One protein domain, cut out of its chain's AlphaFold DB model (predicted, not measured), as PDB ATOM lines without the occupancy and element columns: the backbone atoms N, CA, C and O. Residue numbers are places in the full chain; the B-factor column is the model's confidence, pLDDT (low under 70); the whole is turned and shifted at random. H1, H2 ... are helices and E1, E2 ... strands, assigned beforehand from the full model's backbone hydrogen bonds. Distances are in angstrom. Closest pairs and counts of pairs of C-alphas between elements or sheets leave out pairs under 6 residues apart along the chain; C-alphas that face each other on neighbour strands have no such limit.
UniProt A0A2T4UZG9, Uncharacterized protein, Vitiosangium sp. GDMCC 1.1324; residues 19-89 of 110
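AT A GLANCE: This is residues 19 to 89 of the 110 residues of an uncharacterized protein of Vitiosangium sp. GDMCC 1.1324 (UniProt A0A2T4UZG9). A long helix, H1, runs along one side of a small two-stranded sheet of E1 and E2, and the five-residue helix H2 is at the other side of it, so that the strands lie between the two helices. H3 packs on residues 19 to 26 of H1, while residues 70 to 81 make a wide loop that leads back to E2. The 71 printed residues hold three named helices and two named strands in the order H1, E1, H2, H3, E2; the strands are antiparallel and the class is mostly helix. The whole is compact, with a radius of gyration of the C-alphas of 12.4 A, and the C-alphas span 34 by 28 by 17 A.

HOW THE PARTS SIT: H1, residues 19 to 35, touches H3, residues 61 to 69, with its residues 19 to 26 alone. Their closest C-alphas, of Ala 22 and Arg 61, are 4.9 A apart, and they run opposite ways at a steep tilt of 52 degrees. E1, residues 42 to 44, is the antiparallel neighbour of E2, residues 82 to 85, with 130 degrees between their directions. N 43 and O 85 are 2.9 A apart and N 85 and O 43 are 3.0 A apart, both within hydrogen-bond range. Residues 42 to 43 of E1 also pair with residues 56 to 57, antiparallel. H2, residues 49 to 53, touches no helix; its closest C-alpha to E1 is that of Ser 52, 5.9 A from that of Glu 44. The closest C-alphas of H3 and E2, of Phe 67 and Phe 82, are 7.8 A apart. H1 is apart from H2 and from E2. In H1, H2 and H3 every O i to N i+4 pair is within hydrogen-bond range.

IN THESE COORDINATES: H1 begins at C-alpha 19, (-20.890, 52.289, -19.320), and measures 24.7 A from first to last C-alpha. E1 measures 6.9 A and H2 6.3 A. H3 begins at C-alpha 61, (-21.877, 44.922, -20.448), and measures 12.1 A. E2 measures 10.4 A and ends at C-alpha 85, (-36.499, 39.377, -28.327).

THE WHOLE: The two C-alphas farthest apart, of Pro 37 and Ala 76, are 36.2 A apart. The printed part has no cut. The link from H3 to E2, 12 residues, is long, and the link from E1 to H2 is tight. The mean pLDDT of the printed part is 79.0; it is under 70 at residue 49, residues 71 to 79 and residues 88 to 89.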
ATOM      1  N   GLU A  19     -21.486  53.408 -20.030       81.44
ATOM      2  CA  GLU A  19     -20.890  52.289 -19.320       81.44
ATOM      3  C   GLU A  19     -21.709  51.897 -18.084       81.44
ATOM      4  O   GLU A  19     -21.802  50.708 -17.760       81.44
ATOM      5  N   GLU A  20     -22.316  52.878 -17.411       84.50
ATOM      6  CA  GLU A  20     -23.259  52.663 -16.308       84.50
ATOM      7  C   GLU A  20     -24.589  52.110 -16.823       84.50
ATOM      8  O   GLU A  20     -25.103  51.124 -16.288       84.50
ATOM      9  N   TRP A  21     -25.118  52.669 -17.918       82.50
ATOM     10  CA  TRP A  21     -26.306  52.118 -18.577       82.50
ATOM     11  C   TRP A  21     -26.098  50.662 -19.006       82.50
ATOM     12  O   TRP A  21     -27.006  49.846 -18.836       82.50
ATOM     13  N   ALA A  22     -24.915  50.332 -19.532       86.94
ATOM     14  CA  ALA A  22     -24.559  48.979 -19.947       86.94
ATOM     15  C   ALA A  22     -24.531  48.000 -18.768       86.94
ATOM     16  O   ALA A  22     -25.129  46.932 -18.862       86.94
ATOM     17  N   GLY A  23     -23.938  48.388 -17.634       87.94
ATOM     18  CA  GLY A  23     -23.933  47.552 -16.427       87.94
ATOM     19  C   GLY A  23     -25.333  47.335 -15.839       87.94
ATOM     20  O   GLY A  23     -25.673  46.236 -15.394       87.94
ATOM     21  N   ARG A  24     -26.201  48.356 -15.885       87.12
ATOM     22  CA  ARG A  24     -27.605  48.208 -15.460       87.12
ATOM     23  C   ARG A  24     -28.399  47.299 -16.394       87.12
ATOM     24  O   ARG A  24     -29.236  46.538 -15.912       87.12
ATOM     25  N   ALA A  25     -28.159  47.387 -17.701       86.94
ATOM     26  CA  ALA A  25     -28.777  46.496 -18.676       86.94
ATOM     27  C   ALA A  25     -28.341  45.047 -18.426       86.94
ATOM     28  O   ALA A  25     -29.199  44.202 -18.200       86.94
ATOM     29  N   GLU A  26     -27.041  44.777 -18.332       91.44
ATOM     30  CA  GLU A  26     -26.509  43.449 -17.995       91.44
ATOM     31  C   GLU A  26     -27.139  42.883 -16.716       91.44
ATOM     32  O   GLU A  26     -27.666  41.773 -16.718       91.44
ATOM     33  N   THR A  27     -27.181  43.678 -15.641       91.25
ATOM     34  CA  THR A  27     -27.811  43.259 -14.380       91.25
ATOM     35  C   THR A  27     -29.279  42.881 -14.577       91.25
ATOM     36  O   THR A  27     -29.728  41.868 -14.051       91.25
ATOM     37  N   PHE A  28     -30.031  43.671 -15.343       88.44
ATOM     38  CA  PHE A  28     -31.437  43.394 -15.625       88.44
ATOM     39  C   PHE A  28     -31.623  42.089 -16.409       88.44
ATOM     40  O   PHE A  28     -32.439  41.258 -16.018       88.44
ATOM     41  N   PHE A  29     -30.851  41.877 -17.476       88.69
ATOM     42  CA  PHE A  29     -30.948  40.664 -18.291       88.69
ATOM     43  C   PHE A  29     -30.474  39.413 -17.543       88.69
ATOM     44  O   PHE A  29     -31.082  38.356 -17.692       88.69
ATOM     45  N   ARG A  30     -29.462  39.536 -16.677       90.88
ATOM     46  CA  ARG A  30     -29.055  38.456 -15.771       90.88
ATOM     47  C   ARG A  30     -30.187  38.061 -14.819       90.88
ATOM     48  O   ARG A  30     -30.495  36.882 -14.708       90.88
ATOM     49  N   LEU A  31     -30.846  39.037 -14.189       91.00
ATOM     50  CA  LEU A  31     -31.990  38.765 -13.309       91.00
ATOM     51  C   LEU A  31     -33.166  38.136 -14.071       91.00
ATOM     52  O   LEU A  31     -33.834  37.255 -13.543       91.00
ATOM     53  N   LEU A  32     -33.410  38.536 -15.324       87.25
ATOM     54  CA  LEU A  32     -34.415  37.881 -16.168       87.25
ATOM     55  C   LEU A  32     -34.069  36.410 -16.441       87.25
ATOM     56  O   LEU A  32     -34.956  35.561 -16.370       87.25
ATOM     57  N   ALA A  33     -32.801  36.106 -16.721       87.69
ATOM     58  CA  ALA A  33     -32.339  34.740 -16.950       87.69
ATOM     59  C   ALA A  33     -32.517  33.839 -15.710       87.69
ATOM     60  O   ALA A  33     -32.806  32.653 -15.860       87.69
ATOM     61  N   GLU A  34     -32.408  34.401 -14.501       90.50
ATOM     62  CA  GLU A  34     -32.690  33.696 -13.240       90.50
ATOM     63  C   GLU A  34     -34.188  33.392 -13.057       90.50
ATOM     64  O   GLU A  34     -34.541  32.371 -12.469       90.50
ATOM     65  N   CYS A  35     -35.080  34.237 -13.588       87.81
ATOM     66  CA  CYS A  35     -36.526  34.036 -13.485       87.81
ATOM     67  C   CYS A  35     -37.037  32.878 -14.352       87.81
ATOM     68  O   CYS A  35     -37.958  32.170 -13.939       87.81
ATOM     69  N   HIS A  36     -36.516  32.712 -15.575       84.19
ATOM     70  CA  HIS A  36     -36.992  31.666 -16.481       84.19
ATOM     71  C   HIS A  36     -35.963  31.286 -17.566       84.19
ATOM     72  O   HIS A  36     -35.404  32.178 -18.209       84.19
ATOM     73  N   PRO A  37     -35.785  29.987 -17.892       83.25
ATOM     74  CA  PRO A  37     -34.828  29.539 -18.909       83.25
ATOM     75  C   PRO A  37     -35.037  30.132 -20.310       83.25
ATOM     76  O   PRO A  37     -34.072  30.302 -21.050       83.25
ATOM     77  N   SER A  38     -36.269  30.488 -20.690       79.81
ATOM     78  CA  SER A  38     -36.535  31.137 -21.990       79.81
ATOM     79  C   SER A  38     -36.007  32.575 -22.081       79.81
ATOM     80  O   SER A  38     -35.918  33.124 -23.172       79.81
ATOM     81  N   LEU A  39     -35.632  33.183 -20.952       82.06
ATOM     82  CA  LEU A  39     -35.069  34.534 -20.871       82.06
ATOM     83  C   LEU A  39     -33.530  34.524 -20.857       82.06
ATOM     84  O   LEU A  39     -32.904  35.534 -20.543       82.06
ATOM     85  N   THR A  40     -32.913  33.389 -21.196       85.31
ATOM     86  CA  THR A  40     -31.449  33.237 -21.285       85.31
ATOM     87  C   THR A  40     -30.894  33.594 -22.662       85.31
ATOM     88  O   THR A  40     -29.708  33.888 -22.787       85.31
ATOM     89  N   ARG A  41     -31.734  33.576 -23.704       85.94
ATOM     90  CA  ARG A  41     -31.328  33.821 -25.091       85.94
ATOM     91  C   ARG A  41     -31.991  35.074 -25.621       85.94
ATOM     92  O   ARG A  41     -33.198  35.246 -25.476       85.94
ATOM     93  N   TRP A  42     -31.189  35.918 -26.256       87.56
ATOM     94  CA  TRP A  42     -31.636  37.196 -26.779       87.56
ATOM     95  C   TRP A  42     -31.064  37.449 -28.161       87.56
ATOM     96  O   TRP A  42     -29.937  37.078 -28.486       87.56
ATOM     97  N   TYR A  43     -31.884  38.103 -28.965       85.75
ATOM     98  CA  TYR A  43     -31.622  38.421 -30.353       85.75
ATOM     99  C   TYR A  43     -31.943  39.899 -30.574       85.75
ATOM    100  O   TYR A  43     -32.902  40.416 -29.990       85.75
ATOM    101  N   GLU A  44     -31.147  40.593 -31.387       83.25
ATOM    102  CA  GLU A  44     -31.505  41.940 -31.843       83.25
ATOM    103  C   GLU A  44     -32.732  41.861 -32.773       83.25
ATOM    104  O   GLU A  44     -32.954  40.864 -33.467       83.25
ATOM    105  N   GLU A  45     -33.547  42.915 -32.787       75.12
ATOM    106  CA  GLU A  45     -34.648  43.046 -33.747       75.12
ATOM    107  C   GLU A  45     -34.084  43.432 -35.129       75.12
ATOM    108  O   GLU A  45     -33.624  44.556 -35.343       75.12
ATOM    109  N   GLY A  46     -34.082  42.474 -36.054       71.31
ATOM    110  CA  GLY A  46     -33.770  42.648 -37.471       71.31
ATOM    111  C   GLY A  46     -35.013  42.982 -38.305       71.31
ATOM    112  O   GLY A  46     -36.115  43.165 -37.788       71.31
ATOM    113  N   ARG A  47     -34.850  43.066 -39.628       70.88
ATOM    114  CA  ARG A  47     -35.953  43.423 -40.551       70.88
ATOM    115  C   ARG A  47     -36.970  42.304 -40.770       70.88
ATOM    116  O   ARG A  47     -38.078  42.569 -41.229       70.88
ATOM    117  N   SER A  48     -36.593  41.071 -40.456       73.88
ATOM    118  CA  SER A  48     -37.450  39.887 -40.489       73.88
ATOM    119  C   SER A  48     -37.121  38.970 -39.314       73.88
ATOM    120  O   SER A  48     -36.056  39.089 -38.702       73.88
ATOM    121  N   ALA A  49     -38.019  38.040 -38.989       69.75
ATOM    122  CA  ALA A  49     -37.783  37.082 -37.910       69.75
ATOM    123  C   ALA A  49     -36.562  36.183 -38.199       69.75
ATOM    124  O   ALA A  49     -35.751  35.945 -37.311       69.75
ATOM    125  N   GLU A  50     -36.382  35.766 -39.454       75.25
ATOM    126  CA  GLU A  50     -35.232  34.969 -39.901       75.25
ATOM    127  C   GLU A  50     -33.912  35.740 -39.788       75.25
ATOM    128  O   GLU A  50     -32.927  35.198 -39.291       75.25
ATOM    129  N   GLU A  51     -33.898  37.018 -40.184       75.31
ATOM    130  CA  GLU A  51     -32.729  37.891 -40.025       75.31
ATOM    131  C   GLU A  51     -32.406  38.083 -38.539       75.31
ATOM    132  O   GLU A  51     -31.255  37.987 -38.125       75.31
ATOM    133  N   SER A  52     -33.437  38.280 -37.721       74.06
ATOM    134  CA  SER A  52     -33.293  38.506 -36.285       74.06
ATOM    135  C   SER A  52     -32.726  37.286 -35.551       74.06
ATOM    136  O   SER A  52     -31.929  37.444 -34.632       74.06
ATOM    137  N   LEU A  53     -33.064  36.063 -35.977       77.69
ATOM    138  CA  LEU A  53     -32.498  34.828 -35.416       77.69
ATOM    139  C   LEU A  53     -30.985  34.694 -35.647       77.69
ATOM    140  O   LEU A  53     -30.312  33.998 -34.889       77.69
ATOM    141  N   GLN A  54     -30.434  35.379 -36.653       80.44
ATOM    142  CA  GLN A  54     -28.987  35.437 -36.894       80.44
ATOM    143  C   GLN A  54     -28.286  36.494 -36.026       80.44
ATOM    144  O   GLN A  54     -27.062  36.501 -35.927       80.44
ATOM    145  N   LEU A  55     -29.045  37.378 -35.372       81.69
ATOM    146  CA  LEU A  55     -28.535  38.479 -34.554       81.69
ATOM    147  C   LEU A  55     -28.549  38.140 -33.058       81.69
ATOM    148  O   LEU A  55     -28.879  38.981 -32.219       81.69
ATOM    149  N   GLY A  56     -28.214  36.892 -32.720       84.62
ATOM    150  CA  GLY A  56     -28.063  36.459 -31.334       84.62
ATOM    151  C   GLY A  56     -26.948  37.236 -30.635       84.62
ATOM    152  O   GLY A  56     -25.876  37.452 -31.206       84.62
ATOM    153  N   PHE A  57     -27.186  37.654 -29.395       86.19
ATOM    154  CA  PHE A  57     -26.168  38.302 -28.575       86.19
ATOM    155  C   PHE A  57     -26.223  37.797 -27.137       86.19
ATOM    156  O   PHE A  57     -27.278  37.444 -26.610       86.19
ATOM    157  N   GLU A  58     -25.063  37.798 -26.490       88.31
ATOM    158  CA  GLU A  58     -24.975  37.574 -25.055       88.31
ATOM    159  C   GLU A  58     -25.173  38.915 -24.335       88.31
ATOM    160  O   GLU A  58     -24.529  39.898 -24.719       88.31
ATOM    161  N   PRO A  59     -26.074  39.014 -23.341       88.50
ATOM    162  CA  PRO A  59     -26.430  40.277 -22.698       88.50
ATOM    163  C   PRO A  59     -25.365  40.733 -21.685       88.50
ATOM    164  O   PRO A  59     -25.663  40.958 -20.513       88.50
ATOM    165  N   THR A  60     -24.122  40.882 -22.143       89.69
ATOM    166  CA  THR A  60     -22.999  41.386 -21.349       89.69
ATOM    167  C   THR A  60     -22.897  42.904 -21.423       89.69
ATOM    168  O   THR A  60     -23.401  43.558 -22.350       89.69
ATOM    169  N   ARG A  61     -22.188  43.491 -20.460       87.06
ATOM    170  CA  ARG A  61     -21.877  44.922 -20.448       87.06
ATOM    171  C   ARG A  61     -21.198  45.374 -21.740       87.06
ATOM    172  O   ARG A  61     -21.549  46.429 -22.266       87.06
ATOM    173  N   GLU A  62     -20.267  44.596 -22.283       87.44
ATOM    174  CA  GLU A  62     -19.544  44.931 -23.515       87.44
ATOM    175  C   GLU A  62     -20.488  44.967 -24.721       87.44
ATOM    176  O   GLU A  62     -20.414  45.883 -25.548       87.44
ATOM    177  N   ALA A  63     -21.420  44.009 -24.803       87.19
ATOM    178  CA  ALA A  63     -22.431  43.980 -25.853       87.19
ATOM    179  C   ALA A  63     -23.321  45.229 -25.789       87.19
ATOM    180  O   ALA A  63     -23.494  45.919 -26.799       87.19
ATOM    181  N   PHE A  64     -23.807  45.587 -24.596       86.25
ATOM    182  CA  PHE A  64     -24.625  46.786 -24.401       86.25
ATOM    183  C   PHE A  64     -23.862  48.086 -24.655       86.25
ATOM    184  O   PHE A  64     -24.394  48.974 -25.322       86.25
ATOM    185  N   ALA A  65     -22.605  48.195 -24.222       85.25
ATOM    186  CA  ALA A  65     -21.765  49.354 -24.517       85.25
ATOM    187  C   ALA A  65     -21.592  49.546 -26.033       85.25
ATOM    188  O   ALA A  65     -21.734  50.660 -26.547       85.25
ATOM    189  N   ARG A  66     -21.390  48.448 -26.778       84.50
ATOM    190  CA  ARG A  66     -21.345  48.466 -28.247       84.50
ATOM    191  C   ARG A  66     -22.676  48.919 -28.847       84.50
ATOM    192  O   ARG A  66     -22.671  49.727 -29.775       84.50
ATOM    193  N   PHE A  67     -23.810  48.445 -28.328       82.44
ATOM    194  CA  PHE A  67     -25.133  48.851 -28.811       82.44
ATOM    195  C   PHE A  67     -25.425  50.327 -28.552       82.44
ATOM    196  O   PHE A  67     -25.896  51.016 -29.456       82.44
ATOM    197  N   PHE A  68     -25.088  50.842 -27.372       77.19
ATOM    198  CA  PHE A  68     -25.292  52.252 -27.016       77.19
ATOM    199  C   PHE A  68     -24.295  53.189 -27.711       77.19
ATOM    200  O   PHE A  68     -24.515  54.396 -27.785       77.19
ATOM    201  N   GLY A  69     -23.206  52.640 -28.256       73.75
ATOM    202  CA  GLY A  69     -22.263  53.356 -29.112       73.75
ATOM    203  C   GLY A  69     -22.704  53.504 -30.576       73.75
ATOM    204  O   GLY A  69     -22.200  54.393 -31.263       73.75
ATOM    205  N   ARG A  70     -23.635  52.676 -31.077       74.00
ATOM    206  CA  ARG A  70     -24.108  52.742 -32.476       74.00
ATOM    207  C   ARG A  70     -24.948  54.009 -32.696       74.00
ATOM    208  O   ARG A  70     -25.883  54.282 -31.958       74.00
ATOM    209  N   SER A  71     -24.695  54.771 -33.762       57.41
ATOM    210  CA  SER A  71     -25.472  55.994 -34.055       57.41
ATOM    211  C   SER A  71     -26.970  55.731 -34.253       57.41
ATOM    212  O   SER A  71     -27.785  56.571 -33.894       57.41
ATOM    213  N   LYS A  72     -27.326  54.549 -34.775       61.69
ATOM    214  CA  LYS A  72     -28.712  54.113 -35.012       61.69
ATOM    215  C   LYS A  72     -29.527  53.904 -33.736       61.69
ATOM    216  O   LYS A  72     -30.748  53.918 -33.810       61.69
ATOM    217  N   SER A  73     -28.875  53.686 -32.594       56.81
ATOM    218  CA  SER A  73     -29.569  53.563 -31.313       56.81
ATOM    219  C   SER A  73     -29.741  54.912 -30.626       56.81
ATOM    220  O   SER A  73     -30.519  54.985 -29.689       56.81
ATOM    221  N   ARG A  74     -29.069  55.977 -31.089       58.09
ATOM    222  CA  ARG A  74     -29.063  57.300 -30.460       58.09
ATOM    223  C   ARG A  74     -30.199  58.175 -30.987       58.09
ATOM    224  O   ARG A  74     -30.276  58.445 -32.183       58.09
ATOM    225  N   PHE A  75     -31.021  58.686 -30.083       57.72
ATOM    226  CA  PHE A  75     -32.024  59.702 -30.386       57.72
ATOM    227  C   PHE A  75     -31.426  61.113 -30.322       57.72
ATOM    228  O   PHE A  75     -30.409  61.355 -29.665       57.72
ATOM    229  N   ALA A  76     -32.069  62.059 -31.015       50.72
ATOM    230  CA  ALA A  76     -31.614  63.449 -31.142       50.72
ATOM    231  C   ALA A  76     -31.459  64.183 -29.792       50.72
ATOM    232  O   ALA A  76     -30.739  65.174 -29.715       50.72
ATOM    233  N   GLU A  77     -32.095  63.683 -28.730       57.72
ATOM    234  CA  GLU A  77     -32.161  64.319 -27.408       57.72
ATOM    235  C   GLU A  77     -31.317  63.606 -26.331       57.72
ATOM    236  O   GLU A  77     -31.383  63.960 -25.155       57.72
ATOM    237  N   GLY A  78     -30.468  62.648 -26.730       60.50
ATOM    238  CA  GLY A  78     -29.424  62.078 -25.871       60.50
ATOM    239  C   GLY A  78     -29.750  60.754 -25.177       60.50
ATOM    240  O   GLY A  78     -28.930  60.292 -24.385       60.50
ATOM    241  N   GLY A  79     -30.883  60.115 -25.462       64.25
ATOM    242  CA  GLY A  79     -31.132  58.738 -25.041       64.25
ATOM    243  C   GLY A  79     -31.013  57.744 -26.195       64.25
ATOM    244  O   GLY A  79     -30.481  58.044 -27.273       64.25
ATOM    245  N   PHE A  80     -31.422  56.507 -25.913       70.75
ATOM    246  CA  PHE A  80     -31.268  55.403 -26.844       70.75
ATOM    247  C   PHE A  80     -32.416  54.397 -26.801       70.75
ATOM    248  O   PHE A  80     -32.954  54.083 -25.735       70.75
ATOM    249  N   LEU A  81     -32.734  53.854 -27.976       72.44
ATOM    250  CA  LEU A  81     -33.697  52.773 -28.174       72.44
ATOM    251  C   LEU A  81     -32.937  51.466 -28.390       72.44
ATOM    252  O   LEU A  81     -32.045  51.373 -29.234       72.44
ATOM    253  N   PHE A  82     -33.322  50.446 -27.633       78.00
ATOM    254  CA  PHE A  82     -32.827  49.087 -27.801       78.00
ATOM    255  C   PHE A  82     -34.015  48.129 -27.778       78.00
ATOM    256  O   PHE A  82     -34.882  48.236 -26.909       78.00
ATOM    257  N   ARG A  83     -34.073  47.216 -28.745       78.19
ATOM    258  CA  ARG A  83     -35.119  46.196 -28.831       78.19
ATOM    259  C   ARG A  83     -34.447  44.839 -28.935       78.19
ATOM    260  O   ARG A  83     -33.563  44.655 -29.770       78.19
ATOM    261  N   ALA A  84     -34.864  43.927 -28.070       83.25
ATOM    262  CA  ALA A  84     -34.416  42.549 -28.071       83.25
ATOM    263  C   ALA A  84     -35.603  41.611 -27.882       83.25
ATOM    264  O   ALA A  84     -36.603  41.952 -27.247       83.25
ATOM    265  N   TRP A  85     -35.477  40.409 -28.418       83.62
ATOM    266  CA  TRP A  85     -36.499  39.377 -28.327       83.62
ATOM    267  C   TRP A  85     -35.843  38.018 -28.093       83.62
ATOM    268  O   TRP A  85     -34.654  37.834 -28.341       83.62
ATOM    269  N   THR A  86     -36.617  37.073 -27.577       82.06
ATOM    270  CA  THR A  86     -36.125  35.751 -27.138       82.06
ATOM    271  C   THR A  86     -36.027  34.714 -28.263       82.06
ATOM    272  O   THR A  86     -35.677  33.564 -28.016       82.06
ATOM    273  N   GLY A  87     -36.305  35.099 -29.515       71.31
ATOM    274  CA  GLY A  87     -36.134  34.234 -30.690       71.31
ATOM    275  C   GLY A  87     -37.247  33.209 -30.905       71.31
ATOM    276  O   GLY A  87     -37.193  32.415 -31.841       71.31
ATOM    277  N   HIS A  88     -38.274  33.196 -30.064       69.19
ATOM    278  CA  HIS A  88     -39.376  32.273 -30.253       69.19
ATOM    279  C   HIS A  88     -40.354  32.787 -31.316       69.19
ATOM    280  O   HIS A  88     -40.969  33.841 -31.167       69.19
ATOM    281  N   LEU A  89     -40.503  32.009 -32.391       61.09
ATOM    282  CA  LEU A  89     -41.469  32.263 -33.464       61.09
ATOM    283  C   LEU A  89     -42.904  31.887 -33.065       61.09
ATOM    284  O   LEU A  89     -43.863  32.369 -33.664       61.09
TER     285      LEU A  89